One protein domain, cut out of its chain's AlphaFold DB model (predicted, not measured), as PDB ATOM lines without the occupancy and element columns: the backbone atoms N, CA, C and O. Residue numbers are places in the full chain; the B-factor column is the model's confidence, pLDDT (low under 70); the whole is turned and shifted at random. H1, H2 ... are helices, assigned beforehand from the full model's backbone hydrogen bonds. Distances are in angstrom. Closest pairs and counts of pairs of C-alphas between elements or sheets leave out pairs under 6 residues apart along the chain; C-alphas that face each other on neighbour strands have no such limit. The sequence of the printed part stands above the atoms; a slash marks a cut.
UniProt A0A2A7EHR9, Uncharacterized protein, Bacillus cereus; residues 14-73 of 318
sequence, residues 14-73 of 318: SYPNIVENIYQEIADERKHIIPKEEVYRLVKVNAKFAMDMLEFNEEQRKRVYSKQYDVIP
ATOM      1  N   SER A  14     188.032 187.520 238.098       92.00
ATOM      2  CA  SER A  14     188.654 186.387 238.787       92.00
ATOM      3  C   SER A  14     188.665 185.099 237.964       92.00
ATOM      4  O   SER A  14     189.250 184.093 238.379       92.00
ATOM      5  N   TYR A  15     188.052 185.105 236.775       90.75
ATOM      6  CA  TYR A  15     188.005 183.934 235.905       90.75
ATOM      7  C   TYR A  15     189.393 183.424 235.506       90.75
ATOM      8  O   TYR A  15     189.568 182.207 235.552       90.75
ATOM      9  N   PRO A  16     190.397 184.269 235.181       92.31
ATOM     10  CA  PRO A  16     191.748 183.790 234.896       92.31
ATOM     11  C   PRO A  16     192.337 182.968 236.047       92.31
ATOM     12  O   PRO A  16     192.885 181.893 235.811       92.31
ATOM     13  N   ASN A  17     192.158 183.416 237.293       91.25
ATOM     14  CA  ASN A  17     192.618 182.695 238.480       91.25
ATOM     15  C   ASN A  17     191.887 181.353 238.667       91.25
ATOM     16  O   ASN A  17     192.508 180.324 238.922       91.25
ATOM     17  N   ILE A  18     190.558 181.343 238.507       90.00
ATOM     18  CA  ILE A  18     189.752 180.116 238.632       90.00
ATOM     19  C   ILE A  18     190.128 179.109 237.538       90.00
ATOM     20  O   ILE A  18     190.272 177.916 237.813       90.00
ATOM     21  N   VAL A  19     190.313 179.587 236.305       92.50
ATOM     22  CA  VAL A  19     190.750 178.771 235.172       92.50
ATOM     23  C   VAL A  19     192.130 178.199 235.432       92.50
ATOM     24  O   VAL A  19     192.301 177.004 235.230       92.50
ATOM     25  N   GLU A  20     193.088 178.986 235.925       91.50
ATOM     26  CA  GLU A  20     194.427 178.486 236.248       91.50
ATOM     27  C   GLU A  20     194.370 177.366 237.295       91.50
ATOM     28  O   GLU A  20     194.923 176.285 237.084       91.50
ATOM     29  N   ASN A  21     193.616 177.577 238.377       90.88
ATOM     30  CA  ASN A  21     193.468 176.597 239.450       90.88
ATOM     31  C   ASN A  21     192.877 175.267 238.968       90.88
ATOM     32  O   ASN A  21     193.337 174.208 239.397       90.88
ATOM     33  N   ILE A  22     191.892 175.312 238.066       93.06
ATOM     34  CA  ILE A  22     191.309 174.114 237.450       93.06
ATOM     35  C   ILE A  22     192.278 173.499 236.434       93.06
ATOM     36  O   ILE A  22     192.493 172.290 236.444       93.06
ATOM     37  N   TYR A  23     192.886 174.312 235.571       93.56
ATOM     38  CA  TYR A  23     193.735 173.850 234.474       93.56
ATOM     39  C   TYR A  23     194.986 173.113 234.964       93.56
ATOM     40  O   TYR A  23     195.424 172.152 234.334       93.56
ATOM     41  N   GLN A  24     195.536 173.523 236.108       92.25
ATOM     42  CA  GLN A  24     196.672 172.854 236.750       92.25
ATOM     43  C   GLN A  24     196.353 171.423 237.218       92.25
ATOM     44  O   GLN A  24     197.263 170.608 237.321       92.25
ATOM     45  N   GLU A  25     195.083 171.091 237.471       94.06
ATOM     46  CA  GLU A  25     194.660 169.743 237.885       94.06
ATOM     47  C   GLU A  25     194.296 168.826 236.704       94.06
ATOM     48  O   GLU A  25     194.033 167.633 236.900       94.06
ATOM     49  N   ILE A  26     194.278 169.362 235.477       93.00
ATOM     50  CA  ILE A  26     194.132 168.575 234.250       93.00
ATOM     51  C   ILE A  26     195.457 167.855 233.981       93.00
ATOM     52  O   ILE A  26     196.515 168.480 233.973       93.00
ATOM     53  N   ALA A  27     195.398 166.545 233.730       90.12
ATOM     54  CA  ALA A  27     196.575 165.749 233.383       90.12
ATOM     55  C   ALA A  27     197.247 166.276 232.101       90.12
ATOM     56  O   ALA A  27     196.554 166.685 231.163       90.12
ATOM     57  N   ASP A  28     198.579 166.275 232.046       90.00
ATOM     58  CA  ASP A  28     199.332 166.892 230.944       90.00
ATOM     59  C   ASP A  28     198.982 166.273 229.586       90.00
ATOM     60  O   ASP A  28     198.828 166.989 228.593       90.00
ATOM     61  N   GLU A  29     198.719 164.966 229.551       91.25
ATOM     62  CA  GLU A  29     198.264 164.271 228.354       91.25
ATOM     63  C   GLU A  29     196.879 164.721 227.870       91.25
ATOM     64  O   GLU A  29     196.539 164.460 226.727       91.25
ATOM     65  N   ARG A  30     196.072 165.424 228.675       90.81
ATOM     66  CA  ARG A  30     194.753 165.947 228.266       90.81
ATOM     67  C   ARG A  30     194.794 167.415 227.833       90.81
ATOM     68  O   ARG A  30     193.893 167.857 227.119       90.81
ATOM     69  N   LYS A  31     195.829 168.175 228.207       90.06
ATOM     70  CA  LYS A  31     195.918 169.634 227.969       90.06
ATOM     71  C   LYS A  31     195.951 170.028 226.490       90.06
ATOM     72  O   LYS A  31     195.506 171.116 226.143       90.06
ATOM     73  N   HIS A  32     196.422 169.145 225.609       88.75
ATOM     74  CA  HIS A  32     196.408 169.381 224.161       88.75
ATOM     75  C   HIS A  32     195.002 169.284 223.533       88.75
ATOM     76  O   HIS A  32     194.789 169.797 222.438       88.75
ATOM     77  N   ILE A  33     194.051 168.642 224.220       91.81
ATOM     78  CA  ILE A  33     192.652 168.473 223.782       91.81
ATOM     79  C   ILE A  33     191.742 169.477 224.497       91.81
ATOM     80  O   ILE A  33     190.744 169.923 223.939       91.81
ATOM     81  N   ILE A  34     192.092 169.837 225.734       92.69
ATOM     82  CA  ILE A  34     191.327 170.749 226.579       92.69
ATOM     83  C   ILE A  34     192.139 172.039 226.735       92.69
ATOM     84  O   ILE A  34     192.997 172.112 227.618       92.69
ATOM     85  N   PRO A  35     191.918 173.052 225.881       93.62
ATOM     86  CA  PRO A  35     192.596 174.336 225.998       93.62
ATOM     87  C   PRO A  35     191.994 175.180 227.140       93.62
ATOM     88  O   PRO A  35     190.864 174.938 227.582       93.62
ATOM     89  N   LYS A  36     192.729 176.188 227.633       93.75
ATOM     90  CA  LYS A  36     192.269 177.058 228.740       93.75
ATOM     91  C   LYS A  36     190.971 177.790 228.399       93.75
ATOM     92  O   LYS A  36     190.143 178.009 229.277       93.75
ATOM     93  N   GLU A  37     190.768 178.110 227.128       93.88
ATOM     94  CA  GLU A  37     189.567 178.753 226.603       93.88
ATOM     95  C   GLU A  37     188.319 177.882 226.804       93.88
ATOM     96  O   GLU A  37     187.242 178.409 227.083       93.88
ATOM     97  N   GLU A  38     188.448 176.554 226.711       94.31
ATOM     98  CA  GLU A  38     187.334 175.641 226.992       94.31
ATOM     99  C   GLU A  38     187.015 175.612 228.487       94.31
ATOM    100  O   GLU A  38     185.856 175.741 228.879       94.31
ATOM    101  N   VAL A  39     188.043 175.545 229.338       94.69
ATOM    102  CA  VAL A  39     187.856 175.630 230.793       94.69
ATOM    103  C   VAL A  39     187.192 176.952 231.176       94.69
ATOM    104  O   VAL A  39     186.250 176.957 231.965       94.69
ATOM    105  N   TYR A  40     187.608 178.062 230.567       93.12
ATOM    106  CA  TYR A  40     186.996 179.375 230.769       93.12
ATOM    107  C   TYR A  40     185.498 179.373 230.434       93.12
ATOM    108  O   TYR A  40     184.690 179.828 231.248       93.12
ATOM    109  N   ARG A  41     185.101 178.804 229.282       91.75
ATOM    110  CA  ARG A  41     183.682 178.667 228.901       91.75
ATOM    111  C   ARG A  41     182.881 177.888 229.943       91.75
ATOM    112  O   ARG A  41     181.792 178.318 230.321       91.75
ATOM    113  N   LEU A  42     183.424 176.778 230.438       92.94
ATOM    114  CA  LEU A  42     182.764 175.956 231.454       92.94
ATOM    115  C   LEU A  42     182.645 176.684 232.804       92.94
ATOM    116  O   LEU A  42     181.598 176.622 233.454       92.94
ATOM    117  N   VAL A  43     183.689 177.404 233.228       91.12
ATOM    118  CA  VAL A  43     183.699 178.158 234.494       91.12
ATOM    119  C   VAL A  43     182.695 179.310 234.468       91.12
ATOM    120  O   VAL A  43     182.023 179.538 235.476       91.12
ATOM    121  N   LYS A  44     182.535 179.988 233.323       84.81
ATOM    122  CA  LYS A  44     181.502 181.019 233.120       84.81
ATOM    123  C   LYS A  44     180.086 180.486 233.350       84.81
ATOM    124  O   LYS A  44     179.236 181.232 233.824       84.81
ATOM    125  N   VAL A  45     179.843 179.195 233.102       84.00
ATOM    126  CA  VAL A  45     178.610 178.536 233.557       84.00
ATOM    127  C   VAL A  45     178.670 178.339 235.066       84.00
ATOM    128  O   VAL A  45     177.849 178.900 235.788       84.00
ATOM    129  N   ASN A  46     179.607 177.531 235.570       83.88
ATOM    130  CA  ASN A  46     179.883 177.383 237.001       83.88
ATOM    131  C   ASN A  46     181.131 176.497 237.224       83.88
ATOM    132  O   ASN A  46     181.288 175.476 236.561       83.88
ATOM    133  N   ALA A  47     181.987 176.822 238.202       89.19
ATOM    134  CA  ALA A  47     183.226 176.074 238.473       89.19
ATOM    135  C   ALA A  47     183.012 174.590 238.844       89.19
ATOM    136  O   ALA A  47     183.774 173.728 238.410       89.19
ATOM    137  N   LYS A  48     181.959 174.260 239.604       90.50
ATOM    138  CA  LYS A  48     181.571 172.869 239.888       90.50
ATOM    139  C   LYS A  48     181.206 172.129 238.600       90.50
ATOM    140  O   LYS A  48     181.683 171.019 238.409       90.50
ATOM    141  N   PHE A  49     180.426 172.759 237.719       91.50
ATOM    142  CA  PHE A  49     180.069 172.185 236.419       91.50
ATOM    143  C   PHE A  49     181.303 171.974 235.543       91.50
ATOM    144  O   PHE A  49     181.438 170.915 234.944       91.50
ATOM    145  N   ALA A  50     182.249 172.917 235.535       94.06
ATOM    146  CA  ALA A  50     183.523 172.726 234.848       94.06
ATOM    147  C   ALA A  50     184.264 171.482 235.357       94.06
ATOM    148  O   ALA A  50     184.655 170.635 234.563       94.06
ATOM    149  N   MET A  51     184.391 171.320 236.676       95.31
ATOM    150  CA  MET A  51     185.019 170.130 237.262       95.31
ATOM    151  C   MET A  51     184.244 168.832 236.981       95.31
ATOM    152  O   MET A  51     184.866 167.784 236.832       95.31
ATOM    153  N   ASP A  52     182.910 168.887 236.888       94.94
ATOM    154  CA  ASP A  52     182.073 167.750 236.485       94.94
ATOM    155  C   ASP A  52     182.356 167.342 235.032       94.94
ATOM    156  O   ASP A  52     182.648 166.178 234.773       94.94
ATOM    157  N   MET A  53     182.358 168.304 234.105       94.44
ATOM    158  CA  MET A  53     182.625 168.074 232.680       94.44
ATOM    159  C   MET A  53     184.065 167.632 232.395       94.44
ATOM    160  O   MET A  53     184.318 166.919 231.429       94.44
ATOM    161  N   LEU A  54     185.016 168.042 233.237       94.56
ATOM    162  CA  LEU A  54     186.415 167.615 233.159       94.56
ATOM    163  C   LEU A  54     186.670 166.260 233.838       94.56
ATOM    164  O   LEU A  54     187.803 165.765 233.787       94.56
ATOM    165  N   GLU A  55     185.633 165.662 234.433       94.62
ATOM    166  CA  GLU A  55     185.664 164.373 235.130       94.62
ATOM    167  C   GLU A  55     186.630 164.365 236.325       94.62
ATOM    168  O   GLU A  55     187.335 163.390 236.582       94.62
ATOM    169  N   PHE A  56     186.691 165.472 237.073       95.62
ATOM    170  CA  PHE A  56     187.562 165.558 238.245       95.62
ATOM    171  C   PHE A  56     187.069 164.636 239.362       95.62
ATOM    172  O   PHE A  56     185.896 164.679 239.756       95.62
ATOM    173  N   ASN A  57     187.990 163.858 239.931       94.75
ATOM    174  CA  ASN A  57     187.740 163.069 241.135       94.75
ATOM    175  C   ASN A  57     187.698 163.953 242.400       94.75
ATOM    176  O   ASN A  57     187.979 165.154 242.360       94.75
ATOM    177  N   GLU A  58     187.327 163.369 243.543       93.31
ATOM    178  CA  GLU A  58     187.191 164.115 244.802       93.31
ATOM    179  C   GLU A  58     188.491 164.793 245.249       93.31
ATOM    180  O   GLU A  58     188.456 165.928 245.721       93.31
ATOM    181  N   GLU A  59     189.638 164.140 245.065       94.19
ATOM    182  CA  GLU A  59     190.938 164.686 245.459       94.19
ATOM    183  C   GLU A  59     191.349 165.873 244.580       94.19
ATOM    184  O   GLU A  59     191.799 166.895 245.098       94.19
ATOM    185  N   GLN A  60     191.123 165.797 243.263       94.12
ATOM    186  CA  GLN A  60     191.307 166.937 242.355       94.12
ATOM    187  C   GLN A  60     190.414 168.110 242.765       94.12
ATOM    188  O   GLN A  60     190.891 169.235 242.892       94.12
ATOM    189  N   ARG A  61     189.132 167.856 243.053       93.62
ATOM    190  CA  ARG A  61     188.199 168.903 243.505       93.62
ATOM    191  C   ARG A  61     188.659 169.546 244.803       93.62
ATOM    192  O   ARG A  61     188.641 170.769 244.902       93.62
ATOM    193  N   LYS A  62     189.092 168.750 245.786       91.00
ATOM    194  CA  LYS A  62     189.639 169.266 247.048       91.00
ATOM    195  C   LYS A  62     190.832 170.186 246.800       91.00
ATOM    196  O   LYS A  62     190.864 171.255 247.396       91.00
ATOM    197  N   ARG A  63     191.751 169.825 245.895       91.81
ATOM    198  CA  ARG A  63     192.904 170.671 245.540       91.81
ATOM    199  C   ARG A  63     192.510 171.957 244.813       91.81
ATOM    200  O   ARG A  63     193.031 173.014 245.147       91.81
ATOM    201  N   VAL A  64     191.553 171.913 243.882       89.44
ATOM    202  CA  VAL A  64     191.009 173.143 243.269       89.44
ATOM    203  C   VAL A  64     190.399 174.048 244.340       89.44
ATOM    204  O   VAL A  64     190.674 175.246 244.378       89.44
ATOM    205  N   TYR A  65     189.588 173.484 245.240       85.75
ATOM    206  CA  TYR A  65     188.964 174.255 246.308       85.75
ATOM    207  C   TYR A  65     189.966 174.743 247.356       85.75
ATOM    208  O   TYR A  65     189.739 175.806 247.918       85.75
ATOM    209  N   SER A  66     191.060 174.038 247.644       84.50
ATOM    210  CA  SER A  66     192.077 174.548 248.572       84.50
ATOM    211  C   SER A  66     192.832 175.734 247.968       84.50
ATOM    212  O   SER A  66     193.014 176.738 248.645       84.50
ATOM    213  N   LYS A  67     193.140 175.698 246.665       82.56
ATOM    214  CA  LYS A  67     193.785 176.821 245.958       82.56
ATOM    215  C   LYS A  67     192.927 178.090 245.885       82.56
ATOM    216  O   LYS A  67     193.421 179.147 245.521       82.56
ATOM    217  N   GLN A  68     191.639 178.032 246.244       71.31
ATOM    218  CA  GLN A  68     190.813 179.243 246.350       71.31
ATOM    219  C   GLN A  68     191.283 180.187 247.476       71.31
ATOM    220  O   GLN A  68     190.883 181.353 247.476       71.31
ATOM    221  N   TYR A  69     192.060 179.660 248.434       73.38
ATOM    222  CA  TYR A  69     192.674 180.401 249.538       73.38
ATOM    223  C   TYR A  69     194.087 180.898 249.204       73.38
ATOM    224  O   TYR A  69     194.519 181.866 249.809       73.38
ATOM    225  N   ASP A  70     194.758 180.289 248.222       76.94
ATOM    226  CA  ASP A  70     196.067 180.714 247.712       76.94
ATOM    227  C   ASP A  70     195.857 181.638 246.505       76.94
ATOM    228  O   ASP A  70     196.111 181.277 245.352       76.94
ATOM    229  N   VAL A  71     195.254 182.802 246.743       79.12
ATOM    230  CA  VAL A  71     194.909 183.709 245.651       79.12
ATOM    231  C   VAL A  71     196.175 184.278 245.019       79.12
ATOM    232  O   VAL A  71     197.109 184.653 245.711       79.12
ATOM    233  N   ILE A  72     196.178 184.390 243.690       87.31
ATOM    234  CA  ILE A  72     197.155 185.188 242.945       87.31
ATOM    235  C   ILE A  72     196.458 186.506 242.572       87.31
ATOM    236  O   ILE A  72     195.660 186.514 241.621       87.31
ATOM    237  N   PRO A  73     196.651 187.611 243.322       88.56
ATOM    238  CA  PRO A  73     195.905 188.852 243.102       88.56
ATOM    239  C   PRO A  73     196.025 189.401 241.672       88.56
ATOM    240  O   PRO A  73     195.063 189.938 241.122       88.56
TER     241      PRO A  73
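This is residues 14 to 73 of the 318 residues of an uncharacterized protein of Bacillus cereus (UniProt A0A2A7EHR9). Four short helices make a compact cluster: H1 and H4 run the same way, H3 crosses both on one side, and H5 runs back past them on the opposite side. H2 sits at a far corner and touches no helix. The printed part has 60 residues with five named helices, H1 to H5 in order, and no named strand; the class is all helix. The whole is compact, with a radius of gyration of the C-alphas of 10.5 A and spans of 28 by 22 by 20 A.

H1, residues 15 to 23, touches H3, residues 36 to 45, at a steep tilt of 66 degrees; the closest C-alphas, of Val 19 and Tyr 40, are 5.8 A apart. H2, residues 28 to 31, is apart from H1, but only just, at 8.1 A. H3 touches H4, residues 47 to 53, at a steep tilt of 65 degrees, with the C-alphas of Leu 42 and Ala 50 closest at 4.7 A. H5, residues 58 to 66, is close to H1 but not clearly touching; their closest C-alphas, of Asn 21 and Val 64, are 5.7 A apart. H3 and H5 are apart. In H1, H4 and H5 every O i to N i+4 pair is within hydrogen-bond range, in H3 5 of 6 are, and H2 is too short for such a pair.

H1 begins at C-alpha 15 (188.005, 183.934, 235.905) and is 11.7 A long. H2 is 5.3 A, H3 14.6 A and H4 9.9 A long. H5, 12.1 A, ends at C-alpha 66 (192.077, 174.548, 248.572).

The C-alphas farthest apart, of Glu 29 and Pro 73, are 28.8 A apart. The printed part has no cut, and the four links between helices are tight. Mean pLDDT of the printed part is 90.3, and no printed residue is under 70.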